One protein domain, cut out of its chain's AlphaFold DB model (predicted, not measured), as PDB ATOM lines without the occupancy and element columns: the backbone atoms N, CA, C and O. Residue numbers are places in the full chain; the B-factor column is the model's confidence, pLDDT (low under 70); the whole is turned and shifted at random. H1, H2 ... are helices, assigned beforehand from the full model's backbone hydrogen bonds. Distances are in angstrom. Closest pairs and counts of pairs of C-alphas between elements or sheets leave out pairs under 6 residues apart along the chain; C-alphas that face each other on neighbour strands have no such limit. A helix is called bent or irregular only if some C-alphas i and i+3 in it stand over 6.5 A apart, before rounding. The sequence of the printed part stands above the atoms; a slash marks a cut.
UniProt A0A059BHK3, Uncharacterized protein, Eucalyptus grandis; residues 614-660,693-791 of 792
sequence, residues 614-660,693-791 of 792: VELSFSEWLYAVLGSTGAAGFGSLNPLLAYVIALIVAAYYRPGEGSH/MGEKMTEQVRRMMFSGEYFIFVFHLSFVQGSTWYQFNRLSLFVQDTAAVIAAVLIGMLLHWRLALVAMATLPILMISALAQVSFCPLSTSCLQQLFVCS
ATOM      1  N   VAL A 614      -7.912   5.220 -17.909       62.00
ATOM      2  CA  VAL A 614      -8.210   4.136 -16.959       62.00
ATOM      3  C   VAL A 614      -8.878   4.679 -15.690       62.00
ATOM      4  O   VAL A 614      -9.803   4.045 -15.190       62.00
ATOM      5  N   GLU A 615      -8.501   5.870 -15.221       67.44
ATOM      6  CA  GLU A 615      -9.093   6.584 -14.078       67.44
ATOM      7  C   GLU A 615     -10.614   6.754 -14.236       67.44
ATOM      8  O   GLU A 615     -11.385   6.404 -13.343       67.44
ATOM      9  N   LEU A 616     -11.066   7.164 -15.428       63.25
ATOM     10  CA  LEU A 616     -12.492   7.240 -15.770       63.25
ATOM     11  C   LEU A 616     -13.197   5.868 -15.730       63.25
ATOM     12  O   LEU A 616     -14.398   5.804 -15.475       63.25
ATOM     13  N   SER A 617     -12.465   4.766 -15.939       62.59
ATOM     14  CA  SER A 617     -13.021   3.406 -15.968       62.59
ATOM     15  C   SER A 617     -13.223   2.749 -14.601       62.59
ATOM     16  O   SER A 617     -13.960   1.765 -14.508       62.59
ATOM     17  N   PHE A 618     -12.684   3.314 -13.513       63.00
ATOM     18  CA  PHE A 618     -12.915   2.771 -12.166       63.00
ATOM     19  C   PHE A 618     -14.393   2.801 -11.744       63.00
ATOM     20  O   PHE A 618     -14.786   2.010 -10.892       63.00
ATOM     21  N   SER A 619     -15.242   3.618 -12.379       66.81
ATOM     22  CA  SER A 619     -16.695   3.628 -12.137       66.81
ATOM     23  C   SER A 619     -17.390   2.287 -12.434       66.81
ATOM     24  O   SER A 619     -18.508   2.071 -11.977       66.81
ATOM     25  N   GLU A 620     -16.764   1.401 -13.215       76.50
ATOM     26  CA  GLU A 620     -17.357   0.156 -13.732       76.50
ATOM     27  C   GLU A 620     -16.390  -1.049 -13.594       76.50
ATOM     28  O   GLU A 620     -16.534  -2.074 -14.266       76.50
ATOM     29  N   TRP A 621     -15.388  -0.937 -12.707       80.19
ATOM     30  CA  TRP A 621     -14.235  -1.850 -12.595       80.19
ATOM     31  C   TRP A 621     -14.587  -3.342 -12.473       80.19
ATOM     32  O   TRP A 621     -13.874  -4.188 -13.015       80.19
ATOM     33  N   LEU A 622     -15.708  -3.675 -11.823       87.19
ATOM     34  CA  LEU A 622     -16.192  -5.051 -11.654       87.19
ATOM     35  C   LEU A 622     -16.373  -5.780 -12.996       87.19
ATOM     36  O   LEU A 622     -16.014  -6.952 -13.116       87.19
ATOM     37  N   TYR A 623     -16.867  -5.088 -14.028       88.50
ATOM     38  CA  TYR A 623     -17.039  -5.672 -15.361       88.50
ATOM     39  C   TYR A 623     -15.695  -5.893 -16.068       88.50
ATOM     40  O   TYR A 623     -15.525  -6.900 -16.755       88.50
ATOM     41  N   ALA A 624     -14.708  -5.015 -15.854       84.31
ATOM     42  CA  ALA A 624     -13.353  -5.231 -16.358       84.31
ATOM     43  C   ALA A 624     -12.675  -6.430 -15.679       84.31
ATOM     44  O   ALA A 624     -12.019  -7.207 -16.369       84.31
ATOM     45  N   VAL A 625     -12.864  -6.638 -14.369       89.75
ATOM     46  CA  VAL A 625     -12.338  -7.821 -13.660       89.75
ATOM     47  C   VAL A 625     -12.978  -9.106 -14.188       89.75
ATOM     48  O   VAL A 625     -12.254 -10.013 -14.591       89.75
ATOM     49  N   LEU A 626     -14.310  -9.167 -14.285       91.06
ATOM     50  CA  LEU A 626     -15.024 -10.339 -14.813       91.06
ATOM     51  C   LEU A 626     -14.636 -10.661 -16.271       91.06
ATOM     52  O   LEU A 626     -14.430 -11.827 -16.616       91.06
ATOM     53  N   GLY A 627     -14.478  -9.636 -17.116       91.38
ATOM     54  CA  GLY A 627     -13.955  -9.789 -18.477       91.38
ATOM     55  C   GLY A 627     -12.503 -10.277 -18.502       91.38
ATOM     56  O   GLY A 627     -12.167 -11.153 -19.301       91.38
ATOM     57  N   SER A 628     -11.658  -9.774 -17.594       91.25
ATOM     58  CA  SER A 628     -10.251 -10.183 -17.453       91.25
ATOM     59  C   SER A 628     -10.120 -11.645 -17.029       91.25
ATOM     60  O   SER A 628      -9.257 -12.347 -17.550       91.25
ATOM     61  N   THR A 629     -10.991 -12.145 -16.143       92.62
ATOM     62  CA  THR A 629     -11.033 -13.572 -15.777       92.62
ATOM     63  C   THR A 629     -11.377 -14.448 -16.985       92.62
ATOM     64  O   THR A 629     -10.735 -15.478 -17.191       92.62
ATOM     65  N   GLY A 630     -12.329 -14.021 -17.825       93.06
ATOM     66  CA  GLY A 630     -12.641 -14.692 -19.093       93.06
ATOM     67  C   GLY A 630     -11.452 -14.706 -20.062       93.06
ATOM     68  O   GLY A 630     -11.089 -15.767 -20.567       93.06
ATOM     69  N   ALA A 631     -10.800 -13.554 -20.252       92.69
ATOM     70  CA  ALA A 631      -9.635 -13.399 -21.126       92.69
ATOM     71  C   ALA A 631      -8.423 -14.225 -20.669       92.69
ATOM     72  O   ALA A 631      -7.798 -14.905 -21.482       92.69
ATOM     73  N   ALA A 632      -8.111 -14.217 -19.371       93.56
ATOM     74  CA  ALA A 632      -7.024 -15.010 -18.806       93.56
ATOM     75  C   ALA A 632      -7.299 -16.519 -18.930       93.56
ATOM     76  O   ALA A 632      -6.411 -17.280 -19.318       93.56
ATOM     77  N   GLY A 633      -8.547 -16.936 -18.679       92.62
ATOM     78  CA  GLY A 633      -9.004 -18.303 -18.920       92.62
ATOM     79  C   GLY A 633      -8.794 -18.719 -20.376       92.62
ATOM     80  O   GLY A 633      -8.065 -19.675 -20.634       92.62
ATOM     81  N   PHE A 634      -9.352 -17.969 -21.331       93.12
ATOM     82  CA  PHE A 634      -9.233 -18.273 -22.760       93.12
ATOM     83  C   PHE A 634      -7.776 -18.277 -23.253       93.12
ATOM     84  O   PHE A 634      -7.369 -19.217 -23.935       93.12
ATOM     85  N   GLY A 635      -6.958 -17.304 -22.834       92.31
ATOM     86  CA  GLY A 635      -5.527 -17.261 -23.150       92.31
ATOM     87  C   GLY A 635      -4.761 -18.491 -22.647       92.31
ATOM     88  O   GLY A 635      -3.965 -19.072 -23.388       92.31
ATOM     89  N   SER A 636      -5.045 -18.949 -21.422       93.06
ATOM     90  CA  SER A 636      -4.395 -20.132 -20.832       93.06
ATOM     91  C   SER A 636      -4.740 -21.461 -21.528       93.06
ATOM     92  O   SER A 636      -3.933 -22.393 -21.500       93.06
ATOM     93  N   LEU A 637      -5.896 -21.554 -22.200       92.88
ATOM     94  CA  LEU A 637      -6.345 -22.789 -22.856       92.88
ATOM     95  C   LEU A 637      -5.504 -23.161 -24.084       92.88
ATOM     96  O   LEU A 637      -5.379 -24.345 -24.386       92.88
ATOM     97  N   ASN A 638      -4.893 -22.196 -24.777       89.31
ATOM     98  CA  ASN A 638      -4.083 -22.482 -25.965       89.31
ATOM     99  C   ASN A 638      -2.758 -23.222 -25.625       89.31
ATOM    100  O   ASN A 638      -2.508 -24.280 -26.209       89.31
ATOM    101  N   PRO A 639      -1.950 -22.785 -24.632       93.69
ATOM    102  CA  PRO A 639      -0.833 -23.582 -24.111       93.69
ATOM    103  C   PRO A 639      -1.245 -24.948 -23.539       93.69
ATOM    104  O   PRO A 639      -0.553 -25.941 -23.773       93.69
ATOM    105  N   LEU A 640      -2.380 -25.027 -22.834       93.00
ATOM    106  CA  LEU A 640      -2.898 -26.294 -22.298       93.00
ATOM    107  C   LEU A 640      -3.289 -27.275 -23.414       93.00
ATOM    108  O   LEU A 640      -2.972 -28.461 -23.328       93.00
ATOM    109  N   LEU A 641      -3.903 -26.792 -24.497       92.25
ATOM    110  CA  LEU A 641      -4.215 -27.595 -25.680       92.25
ATOM    111  C   LEU A 641      -2.947 -28.130 -26.356       92.25
ATOM    112  O   LEU A 641      -2.887 -29.317 -26.672       92.25
ATOM    113  N   ALA A 642      -1.917 -27.295 -26.520       91.12
ATOM    114  CA  ALA A 642      -0.628 -27.734 -27.052       91.12
ATOM    115  C   ALA A 642       0.015 -28.831 -26.177       91.12
ATOM    116  O   ALA A 642       0.532 -29.816 -26.706       91.12
ATOM    117  N   TYR A 643      -0.077 -28.706 -24.848       93.25
ATOM    118  CA  TYR A 643       0.416 -29.713 -23.905       93.25
ATOM    119  C   TYR A 643      -0.358 -31.041 -23.984       93.25
ATOM    120  O   TYR A 643       0.262 -32.098 -24.099       93.25
ATOM    121  N   VAL A 644      -1.696 -31.020 -24.001       93.19
ATOM    122  CA  VAL A 644      -2.501 -32.254 -24.111       93.19
ATOM    123  C   VAL A 644      -2.292 -32.945 -25.466       93.19
ATOM    124  O   VAL A 644      -2.189 -34.171 -25.519       93.19
ATOM    125  N   ILE A 645      -2.135 -32.186 -26.557       90.56
ATOM    126  CA  ILE A 645      -1.754 -32.751 -27.862       90.56
ATOM    127  C   ILE A 645      -0.364 -33.404 -27.780       90.56
ATOM    128  O   ILE A 645      -0.198 -34.518 -28.273       90.56
ATOM    129  N   ALA A 646       0.616 -32.780 -27.118       90.12
ATOM    130  CA  ALA A 646       1.944 -33.370 -26.931       90.12
ATOM    131  C   ALA A 646       1.915 -34.679 -26.112       90.12
ATOM    132  O   ALA A 646       2.671 -35.600 -26.423       90.12
ATOM    133  N   LEU A 647       1.017 -34.809 -25.128       90.19
ATOM    134  CA  LEU A 647       0.807 -36.062 -24.388       90.19
ATOM    135  C   LEU A 647       0.195 -37.168 -25.265       90.19
ATOM    136  O   LEU A 647       0.668 -38.303 -25.226       90.19
ATOM    137  N   ILE A 648      -0.792 -36.842 -26.107       89.81
ATOM    138  CA  ILE A 648      -1.352 -37.786 -27.097       89.81
ATOM    139  C   ILE A 648      -0.265 -38.242 -28.086       89.81
ATOM    140  O   ILE A 648      -0.170 -39.426 -28.408       89.81
ATOM    141  N   VAL A 649       0.600 -37.325 -28.529       87.56
ATOM    142  CA  VAL A 649       1.759 -37.657 -29.369       87.56
ATOM    143  C   VAL A 649       2.732 -38.583 -28.638       87.56
ATOM    144  O   VAL A 649       3.137 -39.590 -29.212       87.56
ATOM    145  N   ALA A 650       3.069 -38.304 -27.377       86.69
ATOM    146  CA  ALA A 650       3.942 -39.171 -26.585       86.69
ATOM    147  C   ALA A 650       3.364 -40.590 -26.421       86.69
ATOM    148  O   ALA A 650       4.111 -41.564 -26.521       86.69
ATOM    149  N   ALA A 651       2.041 -40.722 -26.257       86.50
ATOM    150  CA  ALA A 651       1.366 -42.019 -26.222       86.50
ATOM    151  C   ALA A 651       1.532 -42.795 -27.546       86.50
ATOM    152  O   ALA A 651       1.895 -43.969 -27.514       86.50
ATOM    153  N   TYR A 652       1.381 -42.147 -28.711       84.56
ATOM    154  CA  TYR A 652       1.575 -42.790 -30.026       84.56
ATOM    155  C   TYR A 652       2.997 -43.313 -30.298       84.56
ATOM    156  O   TYR A 652       3.171 -44.130 -31.202       84.56
ATOM    157  N   TYR A 653       4.006 -42.860 -29.551       83.94
ATOM    158  CA  TYR A 653       5.392 -43.339 -29.654       83.94
ATOM    159  C   TYR A 653       5.795 -44.302 -28.521       83.94
ATOM    160  O   TYR A 653       6.942 -44.752 -28.479       83.94
ATOM    161  N   ARG A 654       4.877 -44.645 -27.610       82.69
ATOM    162  CA  ARG A 654       5.136 -45.537 -26.473       82.69
ATOM    163  C   ARG A 654       4.985 -47.009 -26.902       82.69
ATOM    164  O   ARG A 654       3.887 -47.398 -27.297       82.69
ATOM    165  N   PRO A 655       6.031 -47.854 -26.819       64.69
ATOM    166  CA  PRO A 655       5.902 -49.272 -27.145       64.69
ATOM    167  C   PRO A 655       5.088 -49.995 -26.060       64.69
ATOM    168  O   PRO A 655       5.490 -50.034 -24.898       64.69
ATOM    169  N   GLY A 656       3.943 -50.564 -26.438       63.09
ATOM    170  CA  GLY A 656       3.028 -51.272 -25.539       63.09
ATOM    171  C   GLY A 656       1.808 -51.831 -26.275       63.09
ATOM    172  O   GLY A 656       1.630 -51.596 -27.471       63.09
ATOM    173  N   GLU A 657       0.968 -52.589 -25.570       65.25
ATOM    174  CA  GLU A 657      -0.229 -53.209 -26.148       65.25
ATOM    175  C   GLU A 657      -1.278 -52.158 -26.558       65.25
ATOM    176  O   GLU A 657      -1.601 -51.235 -25.805       65.25
ATOM    177  N   GLY A 658      -1.846 -52.307 -27.762       67.25
ATOM    178  CA  GLY A 658      -2.717 -51.295 -28.381       67.25
ATOM    179  C   GLY A 658      -4.015 -50.981 -27.621       67.25
ATOM    180  O   GLY A 658      -4.601 -49.918 -27.823       67.25
ATOM    181  N   SER A 659      -4.436 -51.862 -26.711       71.81
ATOM    182  CA  SER A 659      -5.559 -51.654 -25.790       71.81
ATOM    183  C   SER A 659      -5.292 -50.529 -24.779       71.81
ATOM    184  O   SER A 659      -6.183 -49.720 -24.516       71.81
ATOM    185  N   HIS A 660      -4.067 -50.425 -24.252       81.38
ATOM    186  CA  HIS A 660      -3.685 -49.346 -23.337       81.38
ATOM    187  C   HIS A 660      -3.617 -47.999 -24.068       81.38
ATOM    188  O   HIS A 660      -4.074 -46.985 -23.541       81.38
ATOM    189  N   MET A 693     -18.671  -3.015 -20.523       85.94
ATOM    190  CA  MET A 693     -17.717  -2.017 -20.042       85.94
ATOM    191  C   MET A 693     -17.430  -0.952 -21.111       85.94
ATOM    192  O   MET A 693     -17.592   0.239 -20.852       85.94
ATOM    193  N   GLY A 694     -17.075  -1.360 -22.333       80.44
ATOM    194  CA  GLY A 694     -16.746  -0.450 -23.432       80.44
ATOM    195  C   GLY A 694     -17.908   0.448 -23.868       80.44
ATOM    196  O   GLY A 694     -17.698   1.637 -24.120       80.44
ATOM    197  N   GLU A 695     -19.133  -0.077 -23.918       82.25
ATOM    198  CA  GLU A 695     -20.322   0.699 -24.298       82.25
ATOM    199  C   GLU A 695     -20.802   1.617 -23.162       82.25
ATOM    200  O   GLU A 695     -21.111   2.780 -23.424       82.25
ATOM    201  N   LYS A 696     -20.767   1.172 -21.895       83.56
ATOM    202  CA  LYS A 696     -21.022   2.046 -20.732       83.56
ATOM    203  C   LYS A 696     -20.007   3.185 -20.632       83.56
ATOM    204  O   LYS A 696     -20.402   4.338 -20.485       83.56
ATOM    205  N   MET A 697     -18.713   2.885 -20.767       77.75
ATOM    206  CA  MET A 697     -17.642   3.889 -20.830       77.75
ATOM    207  C   MET A 697     -17.889   4.898 -21.947       77.75
ATOM    208  O   MET A 697     -17.780   6.108 -21.752       77.75
ATOM    209  N   THR A 698     -18.275   4.403 -23.119       78.06
ATOM    210  CA  THR A 698     -18.568   5.240 -24.281       78.06
ATOM    211  C   THR A 698     -19.831   6.089 -24.080       78.06
ATOM    212  O   THR A 698     -19.866   7.230 -24.547       78.06
ATOM    213  N   GLU A 699     -20.837   5.606 -23.346       79.50
ATOM    214  CA  GLU A 699     -21.953   6.424 -22.859       79.50
ATOM    215  C   GLU A 699     -21.471   7.508 -21.883       79.50
ATOM    216  O   GLU A 699     -21.747   8.688 -22.107       79.50
ATOM    217  N   GLN A 700     -20.746   7.139 -20.825       78.62
ATOM    218  CA  GLN A 700     -20.325   8.048 -19.757       78.62
ATOM    219  C   GLN A 700     -19.452   9.187 -20.298       78.62
ATOM    220  O   GLN A 700     -19.740  10.356 -20.037       78.62
ATOM    221  N   VAL A 701     -18.464   8.869 -21.141       75.00
ATOM    222  CA  VAL A 701     -17.605   9.860 -21.809       75.00
ATOM    223  C   VAL A 701     -18.423  10.790 -22.708       75.00
ATOM    224  O   VAL A 701     -18.285  12.006 -22.603       75.00
ATOM    225  N   ARG A 702     -19.329  10.267 -23.550       76.69
ATOM    226  CA  ARG A 702     -20.183  11.111 -24.411       76.69
ATOM    227  C   ARG A 702     -21.141  11.992 -23.598       76.69
ATOM    228  O   ARG A 702     -21.311  13.159 -23.944       76.69
ATOM    229  N   ARG A 703     -21.730  11.484 -22.506       76.44
ATOM    230  CA  ARG A 703     -22.563  12.276 -21.578       76.44
ATOM    231  C   ARG A 703     -21.752  13.391 -20.918       76.44
ATOM    232  O   ARG A 703     -22.217  14.524 -20.892       76.44
ATOM    233  N   MET A 704     -20.539  13.108 -20.442       73.62
ATOM    234  CA  MET A 704     -19.644  14.118 -19.857       73.62
ATOM    235  C   MET A 704     -19.234  15.185 -20.883       73.62
ATOM    236  O   MET A 704     -19.373  16.376 -20.603       73.62
ATOM    237  N   MET A 705     -18.824  14.776 -22.090       69.88
ATOM    238  CA  MET A 705     -18.464  15.681 -23.195       69.88
ATOM    239  C   MET A 705     -19.618  16.590 -23.648       69.88
ATOM    240  O   MET A 705     -19.356  17.680 -24.147       69.88
ATOM    241  N   PHE A 706     -20.872  16.149 -23.504       71.62
ATOM    242  CA  PHE A 706     -22.058  16.924 -23.887       71.62
ATOM    243  C   PHE A 706     -22.673  17.737 -22.732       71.62
ATOM    244  O   PHE A 706     -23.388  18.711 -22.963       71.62
ATOM    245  N   SER A 707     -22.419  17.336 -21.484       68.38
ATOM    246  CA  SER A 707     -22.912  18.036 -20.293       68.38
ATOM    247  C   SER A 707     -22.040  19.244 -19.937       68.38
ATOM    248  O   SER A 707     -22.576  20.324 -19.666       68.38
ATOM    249  N   GLY A 708     -20.712  19.064 -19.974       63.72
ATOM    250  CA  GLY A 708     -19.734  20.113 -19.693       63.72
ATOM    251  C   GLY A 708     -19.618  21.155 -20.810       63.72
ATOM    252  O   GLY A 708     -19.933  20.897 -21.969       63.72
ATOM    253  N   GLU A 709     -19.109  22.337 -20.466       53.47
ATOM    254  CA  GLU A 709     -19.087  23.527 -21.338       53.47
ATOM    255  C   GLU A 709     -18.201  23.386 -22.593       53.47
ATOM    256  O   GLU A 709     -18.319  24.158 -23.547       53.47
ATOM    257  N   TYR A 710     -17.347  22.359 -22.651       49.25
ATOM    258  CA  TYR A 710     -16.415  22.084 -23.752       49.25
ATOM    259  C   TYR A 710     -17.073  21.483 -25.010       49.25
ATOM    260  O   TYR A 710     -16.486  20.665 -25.722       49.25
ATOM    261  N   PHE A 711     -18.244  22.007 -25.381       48.88
ATOM    262  CA  PHE A 711     -19.007  21.738 -26.611       48.88
ATOM    263  C   PHE A 711     -18.212  21.990 -27.918       48.88
ATOM    264  O   PHE A 711     -18.670  21.708 -29.023       48.88
ATOM    265  N   ILE A 712     -17.002  22.550 -27.808       45.97
ATOM    266  CA  ILE A 712     -16.006  22.729 -28.877       45.97
ATOM    267  C   ILE A 712     -15.451  21.379 -29.378       45.97
ATOM    268  O   ILE A 712     -15.012  21.286 -30.521       45.97
ATOM    269  N   PHE A 713     -15.506  20.307 -28.580       44.09
ATOM    270  CA  PHE A 713     -14.805  19.044 -28.868       44.09
ATOM    271  C   PHE A 713     -15.447  18.126 -29.935       44.09
ATOM    272  O   PHE A 713     -15.037  16.976 -30.103       44.09
ATOM    273  N   VAL A 714     -16.441  18.606 -30.688       44.50
ATOM    274  CA  VAL A 714     -17.283  17.774 -31.572       44.50
ATOM    275  C   VAL A 714     -16.535  17.244 -32.797       44.50
ATOM    276  O   VAL A 714     -16.784  16.115 -33.210       44.50
ATOM    277  N   PHE A 715     -15.559  17.978 -33.337       41.00
ATOM    278  CA  PHE A 715     -14.729  17.460 -34.438       41.00
ATOM    279  C   PHE A 715     -13.891  16.238 -34.014       41.00
ATOM    280  O   PHE A 715     -13.515  15.405 -34.835       41.00
ATOM    281  N   HIS A 716     -13.656  16.084 -32.707       42.03
ATOM    282  CA  HIS A 716     -13.000  14.918 -32.130       42.03
ATOM    283  C   HIS A 716     -13.944  13.719 -31.965       42.03
ATOM    284  O   HIS A 716     -13.458  12.629 -31.682       42.03
ATOM    285  N   LEU A 717     -15.269  13.865 -32.123       42.53
ATOM    286  CA  LEU A 717     -16.227  12.807 -31.783       42.53
ATOM    287  C   LEU A 717     -16.015  11.544 -32.631       42.53
ATOM    288  O   LEU A 717     -15.989  10.452 -32.078       42.53
ATOM    289  N   SER A 718     -15.756  11.685 -33.935       44.19
ATOM    290  CA  SER A 718     -15.389  10.566 -34.819       44.19
ATOM    291  C   SER A 718     -14.062   9.909 -34.413       44.19
ATOM    292  O   SER A 718     -13.923   8.688 -34.468       44.19
ATOM    293  N   PHE A 719     -13.096  10.712 -33.958       35.41
ATOM    294  CA  PHE A 719     -11.773  10.249 -33.533       35.41
ATOM    295  C   PHE A 719     -11.836   9.507 -32.187       35.41
ATOM    296  O   PHE A 719     -11.225   8.450 -32.029       35.41
ATOM    297  N   VAL A 720     -12.631  10.008 -31.232       39.25
ATOM    298  CA  VAL A 720     -12.932   9.349 -29.948       39.25
ATOM    299  C   VAL A 720     -13.754   8.084 -30.181       39.25
ATOM    300  O   VAL A 720     -13.396   7.038 -29.653       39.25
ATOM    301  N   GLN A 721     -14.801   8.143 -31.017       40.06
ATOM    302  CA  GLN A 721     -15.628   6.976 -31.336       40.06
ATOM    303  C   GLN A 721     -14.815   5.832 -31.928       40.06
ATOM    304  O   GLN A 721     -15.121   4.694 -31.608       40.06
ATOM    305  N   GLY A 722     -13.809   6.095 -32.767       40.03
ATOM    306  CA  GLY A 722     -12.855   5.058 -33.156       40.03
ATOM    307  C   GLY A 722     -11.978   4.640 -31.976       40.03
ATOM    308  O   GLY A 722     -11.983   3.482 -31.557       40.03
ATOM    309  N   SER A 723     -11.199   5.582 -31.440       39.38
ATOM    310  CA  SER A 723     -10.105   5.260 -30.519       39.38
ATOM    311  C   SER A 723     -10.541   4.571 -29.222       39.38
ATOM    312  O   SER A 723      -9.822   3.671 -28.795       39.38
ATOM    313  N   THR A 724     -11.698   4.868 -28.615       41.59
ATOM    314  CA  THR A 724     -12.079   4.195 -27.354       41.59
ATOM    315  C   THR A 724     -12.336   2.695 -27.532       41.59
ATOM    316  O   THR A 724     -11.791   1.903 -26.762       41.59
ATOM    317  N   TRP A 725     -13.081   2.257 -28.558       43.84
ATOM    318  CA  TRP A 725     -13.318   0.815 -28.749       43.84
ATOM    319  C   TRP A 725     -12.083   0.071 -29.264       43.84
ATOM    320  O   TRP A 725     -11.887  -1.092 -28.893       43.84
ATOM    321  N   TYR A 726     -11.225   0.728 -30.059       46.31
ATOM    322  CA  TYR A 726      -9.930   0.163 -30.459       46.31
ATOM    323  C   TYR A 726      -9.009  -0.051 -29.245       46.31
ATOM    324  O   TYR A 726      -8.353  -1.088 -29.165       46.31
ATOM    325  N   GLN A 727      -8.973   0.884 -28.287       50.19
ATOM    326  CA  GLN A 727      -8.150   0.768 -27.072       50.19
ATOM    327  C   GLN A 727      -8.662  -0.340 -26.130       50.19
ATOM    328  O   GLN A 727      -7.871  -1.152 -25.658       50.19
ATOM    329  N   PHE A 728      -9.976  -0.447 -25.892       54.16
ATOM    330  CA  PHE A 728     -10.503  -1.445 -24.945       54.16
ATOM    331  C   PHE A 728     -10.586  -2.880 -25.499       54.16
ATOM    332  O   PHE A 728     -10.338  -3.818 -24.745       54.16
ATOM    333  N   ASN A 729     -10.815  -3.090 -26.805       56.94
ATOM    334  CA  ASN A 729     -10.625  -4.429 -27.397       56.94
ATOM    335  C   ASN A 729      -9.146  -4.853 -27.400       56.94
ATOM    336  O   ASN A 729      -8.845  -6.040 -27.322       56.94
ATOM    337  N   ARG A 730      -8.206  -3.898 -27.450       66.19
ATOM    338  CA  ARG A 730      -6.780  -4.187 -27.249       66.19
ATOM    339  C   ARG A 730      -6.446  -4.549 -25.803       66.19
ATOM    340  O   ARG A 730      -5.552  -5.359 -25.606       66.19
ATOM    341  N   LEU A 731      -7.159  -4.012 -24.810       73.88
ATOM    342  CA  LEU A 731      -6.947  -4.370 -23.405       73.88
ATOM    343  C   LEU A 731      -7.311  -5.836 -23.122       73.88
ATOM    344  O   LEU A 731      -6.552  -6.528 -22.447       73.88
ATOM    345  N   SER A 732      -8.428  -6.333 -23.665       80.75
ATOM    346  CA  SER A 732      -8.824  -7.739 -23.489       80.75
ATOM    347  C   SER A 732      -7.866  -8.707 -24.192       80.75
ATOM    348  O   SER A 732      -7.485  -9.714 -23.598       80.75
ATOM    349  N   LEU A 733      -7.407  -8.362 -25.402       82.62
ATOM    350  CA  LEU A 733      -6.341  -9.088 -26.105       82.62
ATOM    351  C   LEU A 733      -5.023  -9.069 -25.318       82.62
ATOM    352  O   LEU A 733      -4.422 -10.114 -25.121       82.62
ATOM    353  N   PHE A 734      -4.606  -7.919 -24.779       85.50
ATOM    354  CA  PHE A 734      -3.377  -7.814 -23.987       85.50
ATOM    355  C   PHE A 734      -3.403  -8.706 -22.734       85.50
ATOM    356  O   PHE A 734      -2.411  -9.373 -22.439       85.50
ATOM    357  N   VAL A 735      -4.533  -8.770 -22.017       88.50
ATOM    358  CA  VAL A 735      -4.710  -9.676 -20.864       88.50
ATOM    359  C   VAL A 735      -4.672 -11.145 -21.300       88.50
ATOM    360  O   VAL A 735      -3.986 -11.950 -20.670       88.50
ATOM    361  N   GLN A 736      -5.365 -11.487 -22.388       90.88
ATOM    362  CA  GLN A 736      -5.395 -12.833 -22.967       90.88
ATOM    363  C   GLN A 736      -3.996 -13.307 -23.398       90.88
ATOM    364  O   GLN A 736      -3.561 -14.387 -23.000       90.88
ATOM    365  N   ASP A 737      -3.273 -12.490 -24.163       87.50
ATOM    366  CA  ASP A 737      -1.946 -12.814 -24.690       87.50
ATOM    367  C   ASP A 737      -0.903 -12.882 -23.564       87.50
ATOM    368  O   ASP A 737      -0.077 -13.794 -23.536       87.50
ATOM    369  N   THR A 738      -0.989 -11.990 -22.568       89.56
ATOM    370  CA  THR A 738      -0.138 -12.047 -21.365       89.56
ATOM    371  C   THR A 738      -0.375 -13.340 -20.578       89.56
ATOM    372  O   THR A 738       0.585 -14.009 -20.197       89.56
ATOM    373  N   ALA A 739      -1.634 -13.746 -20.379       93.44
ATOM    374  CA  ALA A 739      -1.963 -15.008 -19.715       93.44
ATOM    375  C   ALA A 739      -1.491 -16.234 -20.519       93.44
ATOM    376  O   ALA A 739      -0.969 -17.185 -19.934       93.44
ATOM    377  N   ALA A 740      -1.607 -16.197 -21.851       91.75
ATOM    378  CA  ALA A 740      -1.104 -17.245 -22.736       91.75
ATOM    379  C   ALA A 740       0.427 -17.384 -22.656       91.75
ATOM    380  O   ALA A 740       0.935 -18.499 -22.531       91.75
ATOM    381  N   VAL A 741       1.167 -16.270 -22.665       91.31
ATOM    382  CA  VAL A 741       2.633 -16.268 -22.514       91.31
ATOM    383  C   VAL A 741       3.044 -16.789 -21.136       91.31
ATOM    384  O   VAL A 741       3.906 -17.663 -21.060       91.31
ATOM    385  N   ILE A 742       2.407 -16.330 -20.054       92.56
ATOM    386  CA  ILE A 742       2.697 -16.807 -18.691       92.56
ATOM    387  C   ILE A 742       2.454 -18.320 -18.582       92.56
ATOM    388  O   ILE A 742       3.331 -19.044 -18.111       92.56
ATOM    389  N   ALA A 743       1.312 -18.819 -19.065       93.44
ATOM    390  CA  ALA A 743       1.004 -20.248 -19.040       93.44
ATOM    391  C   ALA A 743       1.992 -21.075 -19.886       93.44
ATOM    392  O   ALA A 743       2.475 -22.109 -19.422       93.44
ATOM    393  N   ALA A 744       2.357 -20.610 -21.087       90.50
ATOM    394  CA  ALA A 744       3.337 -21.283 -21.943       90.50
ATOM    395  C   ALA A 744       4.734 -21.355 -21.301       90.50
ATOM    396  O   ALA A 744       5.364 -22.414 -21.318       90.50
ATOM    397  N   VAL A 745       5.205 -20.256 -20.701       91.19
ATOM    398  CA  VAL A 745       6.508 -20.203 -20.020       91.19
ATOM    399  C   VAL A 745       6.516 -21.096 -18.780       91.19
ATOM    400  O   VAL A 745       7.467 -21.853 -18.598       91.19
ATOM    401  N   LEU A 746       5.456 -21.078 -17.963       92.94
ATOM    402  CA  LEU A 746       5.345 -21.952 -16.789       92.94
ATOM    403  C   LEU A 746       5.366 -23.435 -17.183       92.94
ATOM    404  O   LEU A 746       6.171 -24.190 -16.642       92.94
ATOM    405  N   ILE A 747       4.551 -23.848 -18.162       93.00
ATOM    406  CA  ILE A 747       4.521 -25.237 -18.654       93.00
ATOM    407  C   ILE A 747       5.895 -25.640 -19.218       93.00
ATOM    408  O   ILE A 747       6.425 -26.691 -18.856       93.00
ATOM    409  N   GLY A 748       6.516 -24.798 -20.050       90.88
ATOM    410  CA  GLY A 748       7.830 -25.082 -20.637       90.88
ATOM    411  C   GLY A 748       8.950 -25.214 -19.598       90.88
ATOM    412  O   GLY A 748       9.763 -26.139 -19.682       90.88
ATOM    413  N   MET A 749       8.978 -24.326 -18.599       92.25
ATOM    414  CA  MET A 749       9.984 -24.334 -17.530       92.25
ATOM    415  C   MET A 749       9.820 -25.524 -16.576       92.25
ATOM    416  O   MET A 749      10.828 -26.113 -16.186       92.25
ATOM    417  N   LEU A 750       8.578 -25.901 -16.245       92.88
ATOM    418  CA  LEU A 750       8.271 -27.067 -15.405       92.88
ATOM    419  C   LEU A 750       8.620 -28.397 -16.087       92.88
ATOM    420  O   LEU A 750       9.038 -29.330 -15.406       92.88
ATOM    421  N   LEU A 751       8.475 -28.487 -17.413       89.62
ATOM    422  CA  LEU A 751       8.856 -29.678 -18.175       89.62
ATOM    423  C   LEU A 751      10.379 -29.755 -18.362       89.62
ATOM    424  O   LEU A 751      11.025 -30.658 -17.833       89.62
ATOM    425  N   HIS A 752      10.972 -28.808 -19.097       92.56
ATOM    426  CA  HIS A 752      12.400 -28.818 -19.438       92.56
ATOM    427  C   HIS A 752      12.961 -27.393 -19.594       92.56
ATOM    428  O   HIS A 752      13.146 -26.899 -20.711       92.56
ATOM    429  N   TRP A 753      13.327 -26.762 -18.472       93.75
ATOM    430  CA  TRP A 753      13.878 -25.395 -18.415       93.75
ATOM    431  C   TRP A 753      14.977 -25.083 -19.449       93.75
ATOM    432  O   TRP A 753      14.993 -23.993 -20.015       93.75
ATOM    433  N   ARG A 754      15.866 -26.039 -19.763       94.44
ATOM    434  CA  ARG A 754      16.928 -25.853 -20.773       94.44
ATOM    435  C   ARG A 754      16.378 -25.619 -22.184       94.44
ATOM    436  O   ARG A 754      16.874 -24.746 -22.885       94.44
ATOM    437  N   LEU A 755      15.356 -26.375 -22.591       89.81
ATOM    438  CA  LEU A 755      14.708 -26.210 -23.898       89.81
ATOM    439  C   LEU A 755      13.837 -24.947 -23.922       89.81
ATOM    440  O   LEU A 755      13.829 -24.229 -24.921       89.81
ATOM    441  N   ALA A 756      13.173 -24.632 -22.806       90.38
ATOM    442  CA  ALA A 756      12.390 -23.408 -22.661       90.38
ATOM    443  C   ALA A 756      13.250 -22.140 -22.822       90.38
ATOM    444  O   ALA A 756      12.855 -21.235 -23.553       90.38
ATOM    445  N   LEU A 757      14.451 -22.089 -22.229       90.75
ATOM    446  CA  LEU A 757      15.381 -20.963 -22.410       90.75
ATOM    447  C   LEU A 757      15.814 -20.779 -23.874       90.75
ATOM    448  O   LEU A 757      15.851 -19.648 -24.358       90.75
ATOM    449  N   VAL A 758      16.096 -21.870 -24.597       93.06
ATOM    450  CA  VAL A 758      16.449 -21.808 -26.029       93.06
ATOM    451  C   VAL A 758      15.271 -21.303 -26.864       93.06
ATOM    452  O   VAL A 758      15.463 -20.457 -27.734       93.06
ATOM    453  N   ALA A 759      14.043 -21.747 -26.575       87.88
ATOM    454  CA  ALA A 759      12.850 -21.233 -27.247       87.88
ATOM    455  C   ALA A 759      12.648 -19.729 -26.972       87.88
ATOM    456  O   ALA A 759      12.490 -18.950 -27.917       87.88
ATOM    457  N   MET A 760      12.748 -19.303 -25.706       89.00
ATOM    458  CA  MET A 760      12.625 -17.898 -25.292       89.00
ATOM    459  C   MET A 760      13.642 -16.984 -25.990       89.00
ATOM    460  O   MET A 760      13.291 -15.867 -26.366       89.00
ATOM    461  N   ALA A 761      14.868 -17.461 -26.235       91.31
ATOM    462  CA  ALA A 761      15.901 -16.704 -26.945       91.31
ATOM    463  C   ALA A 761      15.564 -16.399 -28.423       91.31
ATOM    464  O   ALA A 761      16.131 -15.467 -28.991       91.31
ATOM    465  N   THR A 762      14.636 -17.133 -29.051       90.50
ATOM    466  CA  THR A 762      14.234 -16.891 -30.455       90.50
ATOM    467  C   THR A 762      13.073 -15.899 -30.601       90.50
ATOM    468  O   THR A 762      12.940 -15.262 -31.650       90.50
ATOM    469  N   LEU A 763      12.261 -15.697 -29.553       87.44
ATOM    470  CA  LEU A 763      11.095 -14.802 -29.588       87.44
ATOM    471  C   LEU A 763      11.436 -13.340 -29.955       87.44
ATOM    472  O   LEU A 763      10.705 -12.772 -30.770       87.44
ATOM    473  N   PRO A 764      12.533 -12.718 -29.464       91.81
ATOM    474  CA  PRO A 764      12.904 -11.361 -29.870       91.81
ATOM    475  C   PRO A 764      13.172 -11.234 -31.375       91.81
ATOM    476  O   PRO A 764      12.810 -10.227 -31.976       91.81
ATOM    477  N   ILE A 765      13.749 -12.263 -32.004       91.19
ATOM    478  CA  ILE A 765      14.069 -12.268 -33.440       91.19
ATOM    479  C   ILE A 765      12.776 -12.295 -34.269       91.19
ATOM    480  O   ILE A 765      12.630 -11.533 -35.226       91.19
ATOM    481  N   LEU A 766      11.801 -13.115 -33.860       85.62
ATOM    482  CA  LEU A 766      10.474 -13.162 -34.482       85.62
ATOM    483  C   LEU A 766       9.721 -11.833 -34.316       85.62
ATOM    484  O   LEU A 766       9.129 -11.341 -35.278       85.62
ATOM    485  N   MET A 767       9.801 -11.210 -33.135       86.62
ATOM    486  CA  MET A 767       9.207  -9.892 -32.876       86.62
ATOM    487  C   MET A 767       9.843  -8.787 -33.730       86.62
ATOM    488  O   MET A 767       9.117  -7.987 -34.315       86.62
ATOM    489  N   ILE A 768      11.173  -8.756 -33.864       90.50
ATOM    490  CA  ILE A 768      11.882  -7.798 -34.730       90.50
ATOM    491  C   ILE A 768      11.468  -7.982 -36.198       90.50
ATOM    492  O   ILE A 768      11.188  -6.996 -36.878       90.50
ATOM    493  N   SER A 769      11.355  -9.227 -36.670       86.88
ATOM    494  CA  SER A 769      10.890  -9.540 -38.030       86.88
ATOM    495  C   SER A 769       9.459  -9.036 -38.287       86.88
ATOM    496  O   SER A 769       9.205  -8.339 -39.272       86.88
ATOM    497  N   ALA A 770       8.532  -9.293 -37.357       77.81
ATOM    498  CA  ALA A 770       7.152  -8.814 -37.450       77.81
ATOM    499  C   ALA A 770       7.055  -7.276 -37.394       77.81
ATOM    500  O   ALA A 770       6.320  -6.670 -38.177       77.81
ATOM    501  N   LEU A 771       7.828  -6.624 -36.518       81.94
ATOM    502  CA  LEU A 771       7.898  -5.160 -36.432       81.94
ATOM    503  C   LEU A 771       8.468  -4.539 -37.714       81.94
ATOM    504  O   LEU A 771       7.947  -3.520 -38.171       81.94
ATOM    505  N   ALA A 772       9.474  -5.160 -38.334       84.25
ATOM    506  CA  ALA A 772       9.986  -4.737 -39.633       84.25
ATOM    507  C   ALA A 772       8.902  -4.849 -40.718       84.25
ATOM    508  O   ALA A 772       8.634  -3.865 -41.411       84.25
ATOM    509  N   GLN A 773       8.207  -5.988 -40.819       78.31
ATOM    510  CA  GLN A 773       7.115  -6.179 -41.786       78.31
ATOM    511  C   GLN A 773       6.012  -5.115 -41.630       78.31
ATOM    512  O   GLN A 773       5.587  -4.515 -42.621       78.31
ATOM    513  N   VAL A 774       5.586  -4.835 -40.392       74.31
ATOM    514  CA  VAL A 774       4.566  -3.816 -40.079       74.31
ATOM    515  C   VAL A 774       5.061  -2.387 -40.335       74.31
ATOM    516  O   VAL A 774       4.248  -1.525 -40.655       74.31
ATOM    517  N   SER A 775       6.369  -2.125 -40.255       75.19
ATOM    518  CA  SER A 775       6.946  -0.793 -40.500       75.19
ATOM    519  C   SER A 775       7.182  -0.507 -41.989       75.19
ATOM    520  O   SER A 775       6.889   0.592 -42.460       75.19
ATOM    521  N   PHE A 776       7.670  -1.488 -42.757       72.38
ATOM    522  CA  PHE A 776       7.976  -1.310 -44.183       72.38
ATOM    523  C   PHE A 776       6.740  -1.390 -45.094       72.38
ATOM    524  O   PHE A 776       6.685  -0.696 -46.111       72.38
ATOM    525  N   CYS A 777       5.721  -2.179 -44.735       57.78
ATOM    526  CA  CYS A 777       4.497  -2.311 -45.532       57.78
ATOM    527  C   CYS A 777       3.744  -0.975 -45.773       57.78
ATOM    528  O   CYS A 777       3.504  -0.653 -46.940       57.78
ATOM    529  N   PRO A 778       3.430  -0.143 -44.753       54.19
ATOM    530  CA  PRO A 778       2.780   1.155 -44.967       54.19
ATOM    531  C   PRO A 778       3.703   2.195 -45.620       54.19
ATOM    532  O   PRO A 778       3.214   3.142 -46.241       54.19
ATOM    533  N   LEU A 779       5.027   2.025 -45.520       42.56
ATOM    534  CA  LEU A 779       5.998   2.866 -46.224       42.56
ATOM    535  C   LEU A 779       5.886   2.678 -47.744       42.56
ATOM    536  O   LEU A 779       5.864   3.662 -48.476       42.56
ATOM    537  N   SER A 780       5.731   1.432 -48.207       44.88
ATOM    538  CA  SER A 780       5.547   1.102 -49.629       44.88
ATOM    539  C   SER A 780       4.303   1.773 -50.228       44.88
ATOM    540  O   SER A 780       4.394   2.458 -51.250       44.88
ATOM    541  N   THR A 781       3.151   1.675 -49.555       44.94
ATOM    542  CA  THR A 781       1.909   2.318 -50.021       44.94
ATOM    543  C   THR A 781       1.977   3.844 -49.961       44.94
ATOM    544  O   THR A 781       1.495   4.507 -50.875       44.94
ATOM    545  N   SER A 782       2.611   4.410 -48.928       39.69
ATOM    546  CA  SER A 782       2.778   5.868 -48.804       39.69
ATOM    547  C   SER A 782       3.698   6.429 -49.895       39.69
ATOM    548  O   SER A 782       3.386   7.455 -50.495       39.69
ATOM    549  N   CYS A 783       4.793   5.727 -50.203       35.84
ATOM    550  CA  CYS A 783       5.750   6.113 -51.238       35.84
ATOM    551  C   CYS A 783       5.128   6.055 -52.645       35.84
ATOM    552  O   CYS A 783       5.251   7.009 -53.410       35.84
ATOM    553  N   LEU A 784       4.369   4.996 -52.960       41.25
ATOM    554  CA  LEU A 784       3.590   4.912 -54.205       41.25
ATOM    555  C   LEU A 784       2.585   6.065 -54.345       41.25
ATOM    556  O   LEU A 784       2.416   6.605 -55.437       41.25
ATOM    557  N   GLN A 785       1.939   6.470 -53.249       37.81
ATOM    558  CA  GLN A 785       0.972   7.564 -53.277       37.81
ATOM    559  C   GLN A 785       1.640   8.941 -53.437       37.81
ATOM    560  O   GLN A 785       1.078   9.803 -54.109       37.81
ATOM    561  N   GLN A 786       2.857   9.144 -52.915       38.41
ATOM    562  CA  GLN A 786       3.654  10.344 -53.214       38.41
ATOM    563  C   GLN A 786       4.182  10.351 -54.657       38.41
ATOM    564  O   GLN A 786       4.149  11.397 -55.297       38.41
ATOM    565  N   LEU A 787       4.596   9.204 -55.205       36.66
ATOM    566  CA  LEU A 787       5.036   9.093 -56.604       36.66
ATOM    567  C   LEU A 787       3.929   9.456 -57.607       36.66
ATOM    568  O   LEU A 787       4.218  10.106 -58.606       36.66
ATOM    569  N   PHE A 788       2.670   9.104 -57.326       37.81
ATOM    570  CA  PHE A 788       1.536   9.554 -58.144       37.81
ATOM    571  C   PHE A 788       1.261  11.060 -58.008       37.81
ATOM    572  O   PHE A 788       0.993  11.714 -59.010       37.81
ATOM    573  N   VAL A 789       1.359  11.626 -56.800       40.41
ATOM    574  CA  VAL A 789       1.125  13.067 -56.562       40.41
ATOM    575  C   VAL A 789       2.243  13.950 -57.136       40.41
ATOM    576  O   VAL A 789       1.973  15.078 -57.518       40.41
ATOM    577  N   CYS A 790       3.471  13.444 -57.264       30.44
ATOM    578  CA  CYS A 790       4.570  14.143 -57.944       30.44
ATOM    579  C   CYS A 790       4.598  13.928 -59.474       30.44
ATOM    580  O   CYS A 790       5.580  14.296 -60.117       30.44
ATOM    581  N   SER A 791       3.568  13.301 -60.055       29.33
ATOM    582  CA  SER A 791       3.478  12.969 -61.487       29.33
ATOM    583  C   SER A 791       2.145  13.418 -62.116       29.33
ATOM    584  O   SER A 791       1.698  12.844 -63.115       29.33
TER     585      SER A 791
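AT A GLANCE: This is residues 614 to 660 and 693 to 791 of the 792 residues of an uncharacterized protein of Eucalyptus grandis (UniProt A0A059BHK3). One very long helix, H3, is bent back on itself into a narrow V of two arms, and two other helices pack along its first arm, H3a: H2 by the early part of H3a and H1 by its later part. The second arm, H3b, touches H3a near the bend, and residues 761 to 791 stick out free. The printed part has 146 residues with three named helices, in the order H1, H2, H3, and no named strand; the class is all helix. The whole is extended, with a radius of gyration of the C-alphas of 23.7 A, and flat in outline, spanning 77 by 53 by 28 A.

IN THESE COORDINATES: H3, residues 711 to 789, was assigned as one helix by its hydrogen bonds but is bent: C-alphas 751 and 754 are 9.3 A apart. Its arm H3a, residues 711 to 751, measures 59.1 A and begins with C-alpha 711 at (-19.007, 21.738, -26.611). Its arm H3b, residues 754 to 789, measures 55.2 A and ends with C-alpha 789 at (1.125, 13.067, -56.562). H1, residues 614 to 652, measures 49.7 A from C-alpha 614 at (-8.210, 4.136, -16.959). H2, residues 693 to 707, measures 20.7 A. H1, H3a and H3b are irregular: C-alphas 619 and 622 are 8.7 A apart, 712 and 715 are 7.8 A apart, and 761 and 764 are 6.8 A apart. H1 has a kink of 93 degrees near residue 621, and H3a one of 60 degrees near residue 718.

HOW THE PARTS SIT: H3a touches H3b at a shallow tilt of 27 degrees, opposite ways; the closest C-alphas are those of Gly 748 and Ala 756, 5.3 A apart. H3a touches H1 with residues 732 to 747 alone, closest at the C-alphas of Gly 635 and Gln 736, 4.4 A apart. These two run the same way at a shallow tilt of 34.7 degrees, only just short of steep. H2 and H3a form a helical hairpin, opposite ways at a shallow tilt of 25 degrees; their closest C-alphas, of Gly 694 and Trp 725, are 6.5 A apart. H1 touches H2 with residues 616 to 624 alone, closest at the C-alphas of Tyr 623 and Met 693, 6.0 A apart. H1, H2 and H3a are an up and down bundle, each running against the one before it in the chain. H3b is apart from H1 and H2. Every O i to N i+4 pair is within hydrogen-bond range in H2, against 27 of 35 in H1, 31 of 37 in H3a and 25 of 32 in H3b.

THE WHOLE: The two C-alphas farthest apart, of Glu 657 and Glu 709, are 79.2 A apart. Residues 661 to 692 are not printed, and C-alphas 660 and 693 are 49.5 A apart across this cut, which lies in the link from H1 to H2. The link from H2 to H3 is tight. The mean pLDDT of the printed part is 74.1; 50 residues are under 70, among them residues 707 to 730 and 777 to 791.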